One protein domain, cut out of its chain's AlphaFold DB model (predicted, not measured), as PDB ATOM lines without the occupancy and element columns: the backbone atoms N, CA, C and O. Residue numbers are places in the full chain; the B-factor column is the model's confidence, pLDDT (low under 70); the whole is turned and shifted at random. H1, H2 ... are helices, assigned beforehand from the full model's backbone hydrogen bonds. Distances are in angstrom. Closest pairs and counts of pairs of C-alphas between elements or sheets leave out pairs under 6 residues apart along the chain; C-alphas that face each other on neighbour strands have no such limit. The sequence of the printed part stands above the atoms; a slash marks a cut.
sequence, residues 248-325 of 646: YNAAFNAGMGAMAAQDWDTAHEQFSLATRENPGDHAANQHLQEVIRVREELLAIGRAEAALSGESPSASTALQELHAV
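Overview. This is residues 248 to 325 of the 646 residues of the protein "FHA domain-containing protein" of Deltaproteobacteria bacterium (UniProt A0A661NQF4). A long helix, H3, makes the long axis of this rod; near its first residues the helical hairpin of H1 and H2 packs side by side along it through H2, and past its last residue, Leu 308, a short link leads into the short helix H4, which folds back along H3. H1, H2 and H3 form an up and down bundle at one end, in which H2 lies between H1 and H3, while H4 stays away from H1 and H2. The printed part has 78 residues with four named helices, in the order H1, H2, H3, H4, and no named strand; its class is all helix. It is loose, with a radius of gyration of the C-alphas of 15.5 A, and spans 45 by 22 by 15 A.

Arrangement. H3, residues 282 to 308, touches H2, residues 264 to 277, with its residues 284 to 295 alone; the closest C-alphas, of Phe 271 and Leu 288, are 5.4 A apart. This hairpin has a shallow tilt of 28 degrees, opposite ways. H2 also forms a hairpin with H1, residues 248 to 260: they touch, closest at the C-alphas of Gly 255 and Ala 267, 4.3 A apart, at a shallow tilt of 19 degrees. H1 and H3 are close but not clearly touching, with 2 pairs of C-alphas within 8 A. With residues 297 to 308 alone, H3 touches H4, residues 315 to 323, in a third hairpin; the C-alphas of Ala 307 and Ala 315 are closest, 4.9 A apart. In H1, H3 and H4 every O i to N i+4 pair is within hydrogen-bond range; in H2, 9 of 10 are.

Along the chain. H3 measures 39.6 A from C-alpha 282 at (247.380, 187.658, 277.890) to C-alpha 308 at (226.622, 191.974, 244.477). H2 measures 19.9 A and H1 18.5 A, the latter from C-alpha 248 at (248.288, 174.990, 277.056). H4, of nine residues, ends with C-alpha 323 at (231.642, 199.526, 255.387).

Size, cuts and confidence. The two C-alphas farthest apart, of Gly 280 and Gly 310, are 45.6 A apart. The printed part has no cut and no long link. Its mean pLDDT is 76.2, with 22 residues under 70, among them residues 306 to 321.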
ATOM      1  N   TYR A 248     248.176 173.579 277.422       85.38
ATOM      2  CA  TYR A 248     248.288 174.990 277.056       85.38
ATOM      3  C   TYR A 248     249.319 175.219 275.941       85.38
ATOM      4  O   TYR A 248     248.983 175.750 274.883       85.38
ATOM      5  N   ASN A 249     250.562 174.767 276.143       83.25
ATOM      6  CA  ASN A 249     251.645 174.984 275.183       83.25
ATOM      7  C   ASN A 249     251.400 174.263 273.846       83.25
ATOM      8  O   ASN A 249     251.757 174.796 272.796       83.25
ATOM      9  N   ALA A 250     250.776 173.081 273.853       86.94
ATOM     10  CA  ALA A 250     250.394 172.397 272.617       86.94
ATOM     11  C   ALA A 250     249.324 173.184 271.836       86.94
ATOM     12  O   ALA A 250     249.481 173.404 270.635       86.94
ATOM     13  N   ALA A 251     248.280 173.658 272.525       87.00
ATOM     14  CA  ALA A 251     247.201 174.444 271.930       87.00
ATOM     15  C   ALA A 251     247.696 175.796 271.387       87.00
ATOM     16  O   ALA A 251     247.414 176.148 270.244       87.00
ATOM     17  N   PHE A 252     248.500 176.533 272.161       88.94
ATOM     18  CA  PHE A 252     249.032 177.835 271.750       88.94
ATOM     19  C   PHE A 252     249.898 177.732 270.483       88.94
ATOM     20  O   PHE A 252     249.680 178.462 269.515       88.94
ATOM     21  N   ASN A 253     250.832 176.775 270.437       88.75
ATOM     22  CA  ASN A 253     251.685 176.571 269.261       88.75
ATOM     23  C   ASN A 253     250.893 176.083 268.033       88.75
ATOM     24  O   ASN A 253     251.198 176.489 266.911       88.75
ATOM     25  N   ALA A 254     249.848 175.268 268.223       89.56
ATOM     26  CA  ALA A 254     248.945 174.880 267.138       89.56
ATOM     27  C   ALA A 254     248.141 176.078 266.596       89.56
ATOM     28  O   ALA A 254     247.972 176.198 265.382       89.56
ATOM     29  N   GLY A 255     247.706 176.996 267.467       86.88
ATOM     30  CA  GLY A 255     247.050 178.249 267.078       86.88
ATOM     31  C   GLY A 255     247.964 179.164 266.262       86.88
ATOM     32  O   GLY A 255     247.565 179.634 265.196       86.88
ATOM     33  N   MET A 256     249.213 179.345 266.702       88.69
ATOM     34  CA  MET A 256     250.225 180.121 265.969       88.69
ATOM     35  C   MET A 256     250.522 179.517 264.588       88.69
ATOM     36  O   MET A 256     250.573 180.241 263.594       88.69
ATOM     37  N   GLY A 257     250.652 178.188 264.501       83.94
ATOM     38  CA  GLY A 257     250.821 177.488 263.224       83.94
ATOM     39  C   GLY A 257     249.622 177.654 262.283       83.94
ATOM     40  O   GLY A 257     249.805 177.837 261.080       83.94
ATOM     41  N   ALA A 258     248.400 177.654 262.821       84.62
ATOM     42  CA  ALA A 258     247.185 177.874 262.043       84.62
ATOM     43  C   ALA A 258     247.039 179.329 261.551       84.62
ATOM     44  O   ALA A 258     246.661 179.528 260.399       84.62
ATOM     45  N   MET A 259     247.418 180.338 262.353       83.88
ATOM     46  CA  MET A 259     247.504 181.735 261.887       83.88
ATOM     47  C   MET A 259     248.514 181.891 260.745       83.88
ATOM     48  O   MET A 259     248.190 182.495 259.726       83.88
ATOM     49  N   ALA A 260     249.708 181.302 260.875       80.75
ATOM     50  CA  ALA A 260     250.727 181.332 259.822       80.75
ATOM     51  C   ALA A 260     250.264 180.635 258.524       80.75
ATOM     52  O   ALA A 260     250.659 181.035 257.433       80.75
ATOM     53  N   ALA A 261     249.392 179.629 258.632       80.25
ATOM     54  CA  ALA A 261     248.747 178.958 257.501       80.25
ATOM     55  C   ALA A 261     247.462 179.656 256.993       80.25
ATOM     56  O   ALA A 261     246.814 179.135 256.086       80.25
ATOM     57  N   GLN A 262     247.072 180.797 257.579       82.44
ATOM     58  CA  GLN A 262     245.801 181.501 257.341       82.44
ATOM     59  C   GLN A 262     244.533 180.641 257.567       82.44
ATOM     60  O   GLN A 262     243.446 180.969 257.081       82.44
ATOM     61  N   ASP A 263     244.633 179.557 258.345       84.12
ATOM     62  CA  ASP A 263     243.482 178.772 258.799       84.12
ATOM     63  C   ASP A 263     242.912 179.377 260.085       84.12
ATOM     64  O   ASP A 263     243.129 178.913 261.208       84.12
ATOM     65  N   TRP A 264     242.159 180.456 259.896       84.94
ATOM     66  CA  TRP A 264     241.564 181.222 260.983       84.94
ATOM     67  C   TRP A 264     240.569 180.410 261.829       84.94
ATOM     68  O   TRP A 264     240.404 180.706 263.009       84.94
ATOM     69  N   ASP A 265     239.907 179.388 261.273       85.00
ATOM     70  CA  ASP A 265     238.967 178.565 262.048       85.00
ATOM     71  C   ASP A 265     239.708 177.589 262.972       85.00
ATOM     72  O   ASP A 265     239.368 177.506 264.155       85.00
ATOM     73  N   THR A 266     240.770 176.934 262.486       85.69
ATOM     74  CA  THR A 266     241.645 176.128 263.352       85.69
ATOM     75  C   THR A 266     242.363 177.006 264.377       85.69
ATOM     76  O   THR A 266     242.405 176.653 265.555       85.69
ATOM     77  N   ALA A 267     242.857 178.186 263.987       84.62
ATOM     78  CA  ALA A 267     243.475 179.132 264.919       84.62
ATOM     79  C   ALA A 267     242.507 179.531 266.047       84.62
ATOM     80  O   ALA A 267     242.870 179.479 267.224       84.62
ATOM     81  N   HIS A 268     241.250 179.841 265.711       90.38
ATOM     82  CA  HIS A 268     240.218 180.187 266.686       90.38
ATOM     83  C   HIS A 268     239.966 179.041 267.677       90.38
ATOM     84  O   HIS A 268     239.864 179.280 268.883       90.38
ATOM     85  N   GLU A 269     239.866 177.796 267.198       90.25
ATOM     86  CA  GLU A 269     239.691 176.627 268.069       90.25
ATOM     87  C   GLU A 269     240.895 176.417 268.998       90.25
ATOM     88  O   GLU A 269     240.700 176.175 270.191       90.25
ATOM     89  N   GLN A 270     242.120 176.559 268.489       91.25
ATOM     90  CA  GLN A 270     243.346 176.300 269.248       91.25
ATOM     91  C   GLN A 270     243.679 177.402 270.267       91.25
ATOM     92  O   GLN A 270     244.047 177.078 271.396       91.25
ATOM     93  N   PHE A 271     243.444 178.687 269.972       88.44
ATOM     94  CA  PHE A 271     243.539 179.736 271.002       88.44
ATOM     95  C   PHE A 271     242.372 179.688 271.995       88.44
ATOM     96  O   PHE A 271     242.585 179.863 273.191       88.44
ATOM     97  N   SER A 272     241.160 179.313 271.558       89.69
ATOM     98  CA  SER A 272     240.077 178.950 272.490       89.69
ATOM     99  C   SER A 272     240.446 177.735 273.354       89.69
ATOM    100  O   SER A 272     239.902 177.574 274.444       89.69
ATOM    101  N   LEU A 273     241.307 176.846 272.846       89.00
ATOM    102  CA  LEU A 273     242.104 175.835 273.550       89.00
ATOM    103  C   LEU A 273     242.918 176.453 274.696       89.00
ATOM    104  O   LEU A 273     242.590 176.305 275.873       89.00
ATOM    105  N   ALA A 274     243.947 177.208 274.313       84.12
ATOM    106  CA  ALA A 274     244.911 177.850 275.201       84.12
ATOM    107  C   ALA A 274     244.242 178.698 276.306       84.12
ATOM    108  O   ALA A 274     244.494 178.470 277.488       84.12
ATOM    109  N   THR A 275     243.304 179.586 275.961       85.94
ATOM    110  CA  THR A 275     242.557 180.422 276.924       85.94
ATOM    111  C   THR A 275     241.713 179.612 277.921       85.94
ATOM    112  O   THR A 275     241.397 180.114 278.996       85.94
ATOM    113  N   ARG A 276     241.332 178.358 277.628       85.62
ATOM    114  CA  ARG A 276     240.635 177.498 278.607       85.62
ATOM    115  C   ARG A 276     241.586 176.823 279.590       85.62
ATOM    116  O   ARG A 276     241.226 176.692 280.756       85.62
ATOM    117  N   GLU A 277     242.773 176.427 279.137       82.75
ATOM    118  CA  GLU A 277     243.802 175.814 279.991       82.75
ATOM    119  C   GLU A 277     244.539 176.860 280.848       82.75
ATOM    120  O   GLU A 277     244.912 176.571 281.985       82.75
ATOM    121  N   ASN A 278     244.705 178.091 280.346       78.25
ATOM    122  CA  ASN A 278     245.216 179.231 281.111       78.25
ATOM    123  C   ASN A 278     244.439 180.532 280.799       78.25
ATOM    124  O   ASN A 278     244.874 181.329 279.965       78.25
ATOM    125  N   PRO A 279     243.313 180.799 281.493       73.00
ATOM    126  CA  PRO A 279     242.517 182.014 281.283       73.00
ATOM    127  C   PRO A 279     243.249 183.327 281.589       73.00
ATOM    128  O   PRO A 279     242.815 184.380 281.125       73.00
ATOM    129  N   GLY A 280     244.331 183.275 282.376       68.88
ATOM    130  CA  GLY A 280     245.140 184.440 282.738       68.88
ATOM    131  C   GLY A 280     246.221 184.804 281.718       68.88
ATOM    132  O   GLY A 280     246.850 185.853 281.868       68.88
ATOM    133  N   ASP A 281     246.462 183.981 280.691       77.50
ATOM    134  CA  ASP A 281     247.482 184.296 279.690       77.50
ATOM    135  C   ASP A 281     247.003 185.399 278.739       77.50
ATOM    136  O   ASP A 281     245.981 185.279 278.059       77.50
ATOM    137  N   HIS A 282     247.744 186.502 278.698       68.69
ATOM    138  CA  HIS A 282     247.380 187.658 277.890       68.69
ATOM    139  C   HIS A 282     247.674 187.424 276.401       68.69
ATOM    140  O   HIS A 282     246.901 187.891 275.568       68.69
ATOM    141  N   ALA A 283     248.698 186.635 276.052       72.81
ATOM    142  CA  ALA A 283     249.043 186.341 274.663       72.81
ATOM    143  C   ALA A 283     247.989 185.435 274.007       72.81
ATOM    144  O   ALA A 283     247.525 185.722 272.904       72.81
ATOM    145  N   ALA A 284     247.541 184.378 274.699       73.38
ATOM    146  CA  ALA A 284     246.471 183.508 274.193       73.38
ATOM    147  C   ALA A 284     245.169 184.287 273.952       73.38
ATOM    148  O   ALA A 284     244.517 184.111 272.923       73.38
ATOM    149  N   ASN A 285     244.825 185.194 274.872       76.06
ATOM    150  CA  ASN A 285     243.662 186.063 274.731       76.06
ATOM    151  C   ASN A 285     243.821 187.084 273.589       76.06
ATOM    152  O   ASN A 285     242.876 187.258 272.823       76.06
ATOM    153  N   GLN A 286     244.989 187.715 273.423       80.06
ATOM    154  CA  GLN A 286     245.260 188.645 272.316       80.06
ATOM    155  C   GLN A 286     245.138 187.959 270.948       80.06
ATOM    156  O   GLN A 286     244.385 188.432 270.097       80.06
ATOM    157  N   HIS A 287     245.796 186.812 270.753       79.62
ATOM    158  CA  HIS A 287     245.684 186.059 269.501       79.62
ATOM    159  C   HIS A 287     244.256 185.550 269.250       79.62
ATOM    160  O   HIS A 287     243.803 185.561 268.106       79.62
ATOM    161  N   LEU A 288     243.503 185.179 270.293       84.81
ATOM    162  CA  LEU A 288     242.089 184.828 270.142       84.81
ATOM    163  C   LEU A 288     241.241 186.018 269.659       84.81
ATOM    164  O   LEU A 288     240.426 185.830 268.760       84.81
ATOM    165  N   GLN A 289     241.430 187.225 270.208       82.38
ATOM    166  CA  GLN A 289     240.688 188.415 269.761       82.38
ATOM    167  C   GLN A 289     241.030 188.801 268.316       82.38
ATOM    168  O   GLN A 289     240.119 189.040 267.526       82.38
ATOM    169  N   GLU A 290     242.310 188.788 267.936       77.88
ATOM    170  CA  GLU A 290     242.715 189.113 266.561       77.88
ATOM    171  C   GLU A 290     242.169 188.087 265.553       77.88
ATOM    172  O   GLU A 290     241.648 188.449 264.499       77.88
ATOM    173  N   VAL A 291     242.172 186.795 265.900       82.69
ATOM    174  CA  VAL A 291     241.565 185.756 265.054       82.69
ATOM    175  C   VAL A 291     240.032 185.870 265.003       82.69
ATOM    176  O   VAL A 291     239.442 185.559 263.967       82.69
ATOM    177  N   ILE A 292     239.358 186.329 266.065       79.31
ATOM    178  CA  ILE A 292     237.920 186.657 266.013       79.31
ATOM    179  C   ILE A 292     237.687 187.799 265.015       79.31
ATOM    180  O   ILE A 292     236.924 187.616 264.065       79.31
ATOM    181  N   ARG A 293     238.406 188.917 265.172       79.25
ATOM    182  CA  ARG A 293     238.317 190.106 264.315       79.25
ATOM    183  C   ARG A 293     238.533 189.772 262.836       79.25
ATOM    184  O   ARG A 293     237.652 190.024 262.017       79.25
ATOM    185  N   VAL A 294     239.648 189.124 262.487       74.25
ATOM    186  CA  VAL A 294     239.976 188.755 261.095       74.25
ATOM    187  C   VAL A 294     238.920 187.818 260.489       74.25
ATOM    188  O   VAL A 294     238.616 187.897 259.296       74.25
ATOM    189  N   ARG A 295     238.288 186.949 261.290       84.19
ATOM    190  CA  ARG A 295     237.167 186.116 260.817       84.19
ATOM    191  C   ARG A 295     235.910 186.935 260.553       84.19
ATOM    192  O   ARG A 295     235.209 186.626 259.592       84.19
ATOM    193  N   GLU A 296     235.615 187.942 261.365       76.31
ATOM    194  CA  GLU A 296     234.460 188.820 261.166       76.31
ATOM    195  C   GLU A 296     234.639 189.727 259.938       76.31
ATOM    196  O   GLU A 296     233.719 189.791 259.119       76.31
ATOM    197  N   GLU A 297     235.837 190.287 259.722       73.88
ATOM    198  CA  GLU A 297     236.216 191.002 258.489       73.88
ATOM    199  C   GLU A 297     235.992 190.130 257.236       73.88
ATOM    200  O   GLU A 297     235.239 190.497 256.329       73.88
ATOM    201  N   LEU A 298     236.579 188.925 257.200       73.62
ATOM    202  CA  LEU A 298     236.449 187.998 256.066       73.62
ATOM    203  C   LEU A 298     235.002 187.526 255.840       73.62
ATOM    204  O   LEU A 298     234.595 187.281 254.701       73.62
ATOM    205  N   LEU A 299     234.206 187.400 256.906       76.25
ATOM    206  CA  LEU A 299     232.787 187.063 256.802       76.25
ATOM    207  C   LEU A 299     231.941 188.243 256.310       76.25
ATOM    208  O   LEU A 299     230.915 187.993 255.677       76.25
ATOM    209  N   ALA A 300     232.311 189.495 256.596       70.31
ATOM    210  CA  ALA A 300     231.633 190.679 256.065       70.31
ATOM    211  C   ALA A 300     231.890 190.827 254.555       70.31
ATOM    212  O   ALA A 300     230.935 190.936 253.784       70.31
ATOM    213  N   ILE A 301     233.151 190.694 254.124       71.38
ATOM    214  CA  ILE A 301     233.552 190.711 252.704       71.38
ATOM    215  C   ILE A 301     232.744 189.674 251.908       71.38
ATOM    216  O   ILE A 301     232.038 190.021 250.960       71.38
ATOM    217  N   GLY A 302     232.732 188.415 252.363       71.19
ATOM    218  CA  GLY A 302     231.989 187.342 251.697       71.19
ATOM    219  C   GLY A 302     230.458 187.500 251.706       71.19
ATOM    220  O   GLY A 302     229.784 186.854 250.901       71.19
ATOM    221  N   ARG A 303     229.879 188.344 252.580       74.94
ATOM    222  CA  ARG A 303     228.446 188.705 252.527       74.94
ATOM    223  C   ARG A 303     228.168 189.773 251.471       74.94
ATOM    224  O   ARG A 303     227.158 189.659 250.778       74.94
ATOM    225  N   ALA A 304     229.047 190.763 251.323       67.56
ATOM    226  CA  ALA A 304     228.923 191.795 250.296       67.56
ATOM    227  C   ALA A 304     229.088 191.215 248.879       67.56
ATOM    228  O   ALA A 304     228.219 191.421 248.033       67.56
ATOM    229  N   GLU A 305     230.117 190.391 248.642       70.50
ATOM    230  CA  GLU A 305     230.327 189.692 247.359       70.50
ATOM    231  C   GLU A 305     229.110 188.839 246.946       70.50
ATOM    232  O   GLU A 305     228.679 188.849 245.789       70.50
ATOM    233  N   ALA A 306     228.511 188.118 247.904       66.88
ATOM    234  CA  ALA A 306     227.311 187.307 247.683       66.88
ATOM    235  C   ALA A 306     226.056 188.151 247.383       66.88
ATOM    236  O   ALA A 306     225.125 187.674 246.736       66.88
ATOM    237  N   ALA A 307     226.009 189.405 247.838       66.38
ATOM    238  CA  ALA A 307     224.909 190.307 247.524       66.38
ATOM    239  C   ALA A 307     225.085 190.988 246.157       66.38
ATOM    240  O   ALA A 307     224.126 191.042 245.391       66.38
ATOM    241  N   LEU A 308     226.306 191.407 245.800       64.75
ATOM    242  CA  LEU A 308     226.622 191.974 244.477       64.75
ATOM    243  C   LEU A 308     226.469 190.964 243.333       64.75
ATOM    244  O   LEU A 308     226.094 191.331 242.223       64.75
ATOM    245  N   SER A 309     226.688 189.677 243.606       65.00
ATOM    246  CA  SER A 309     226.384 188.583 242.671       65.00
ATOM    247  C   SER A 309     224.895 188.193 242.621       65.00
ATOM    248  O   SER A 309     224.529 187.257 241.910       65.00
ATOM    249  N   GLY A 310     224.018 188.903 243.343       54.56
ATOM    250  CA  GLY A 310     222.567 188.695 243.325       54.56
ATOM    251  C   GLY A 310     222.067 187.482 244.120       54.56
ATOM    252  O   GLY A 310     220.879 187.171 244.061       54.56
ATOM    253  N   GLU A 311     222.926 186.797 244.888       47.00
ATOM    254  CA  GLU A 311     222.525 185.640 245.707       47.00
ATOM    255  C   GLU A 311     221.798 186.045 247.013       47.00
ATOM    256  O   GLU A 311     221.220 185.185 247.684       47.00
ATOM    257  N   SER A 312     221.785 187.338 247.378       46.12
ATOM    258  CA  SER A 312     221.171 187.852 248.615       46.12
ATOM    259  C   SER A 312     220.311 189.113 248.396       46.12
ATOM    260  O   SER A 312     220.796 190.081 247.813       46.12
ATOM    261  N   PRO A 313     219.069 189.183 248.926       45.91
ATOM    262  CA  PRO A 313     218.147 190.312 248.734       45.91
ATOM    263  C   PRO A 313     218.423 191.523 249.653       45.91
ATOM    264  O   PRO A 313     217.517 192.312 249.915       45.91
ATOM    265  N   SER A 314     219.632 191.654 250.208       58.94
ATOM    266  CA  SER A 314     219.979 192.684 251.200       58.94
ATOM    267  C   SER A 314     221.351 193.318 250.937       58.94
ATOM    268  O   SER A 314     222.180 193.390 251.844       58.94
ATOM    269  N   ALA A 315     221.601 193.745 249.692       60.06
ATOM    270  CA  ALA A 315     222.869 194.354 249.275       60.06
ATOM    271  C   ALA A 315     223.260 195.555 250.143       60.06
ATOM    272  O   ALA A 315     224.274 195.477 250.826       60.06
ATOM    273  N   SER A 316     222.404 196.579 250.235       57.62
ATOM    274  CA  SER A 316     222.614 197.747 251.107       57.62
ATOM    275  C   SER A 316     222.997 197.369 252.553       57.62
ATOM    276  O   SER A 316     223.933 197.930 253.111       57.62
ATOM    277  N   THR A 317     222.361 196.350 253.149       66.44
ATOM    278  CA  THR A 317     222.704 195.889 254.511       66.44
ATOM    279  C   THR A 317     224.057 195.178 254.573       66.44
ATOM    280  O   THR A 317     224.824 195.415 255.500       66.44
ATOM    281  N   ALA A 318     224.377 194.320 253.600       65.56
ATOM    282  CA  ALA A 318     225.670 193.632 253.545       65.56
ATOM    283  C   ALA A 318     226.832 194.605 253.270       65.56
ATOM    284  O   ALA A 318     227.933 194.411 253.780       65.56
ATOM    285  N   LEU A 319     226.566 195.666 252.505       64.88
ATOM    286  CA  LEU A 319     227.502 196.748 252.218       64.88
ATOM    287  C   LEU A 319     227.668 197.686 253.418       64.88
ATOM    288  O   LEU A 319     228.799 198.034 253.727       64.88
ATOM    289  N   GLN A 320     226.606 198.007 254.168       68.19
ATOM    290  CA  GLN A 320     226.729 198.710 255.454       68.19
ATOM    291  C   GLN A 320     227.509 197.893 256.493       68.19
ATOM    292  O   GLN A 320     228.367 198.446 257.175       68.19
ATOM    293  N   GLU A 321     227.250 196.586 256.609       69.19
ATOM    294  CA  GLU A 321     228.023 195.699 257.491       69.19
ATOM    295  C   GLU A 321     229.503 195.642 257.085       69.19
ATOM    296  O   GLU A 321     230.367 195.645 257.957       69.19
ATOM    297  N   LEU A 322     229.810 195.622 255.783       70.06
ATOM    298  CA  LEU A 322     231.189 195.686 255.302       70.06
ATOM    299  C   LEU A 322     231.815 197.068 255.534       70.06
ATOM    300  O   LEU A 322     232.924 197.132 256.045       70.06
ATOM    301  N   HIS A 323     231.120 198.164 255.236       69.81
ATOM    302  CA  HIS A 323     231.642 199.526 255.387       69.81
ATOM    303  C   HIS A 323     231.882 199.908 256.858       69.81
ATOM    304  O   HIS A 323     232.813 200.647 257.165       69.81
ATOM    305  N   ALA A 324     231.099 199.355 257.789       68.50
ATOM    306  CA  ALA A 324     231.323 199.512 259.227       68.50
ATOM    307  C   ALA A 324     232.540 198.729 259.766       68.50
ATOM    308  O   ALA A 324     232.998 199.016 260.869       68.50
ATOM    309  N   VAL A 325     233.039 197.737 259.017       68.19
ATOM    310  CA  VAL A 325     234.119 196.817 259.432       68.19
ATOM    311  C   VAL A 325     235.414 197.044 258.637       68.19
ATOM    312  O   VAL A 325     236.503 196.862 259.171       68.19
TER     313      VAL A 325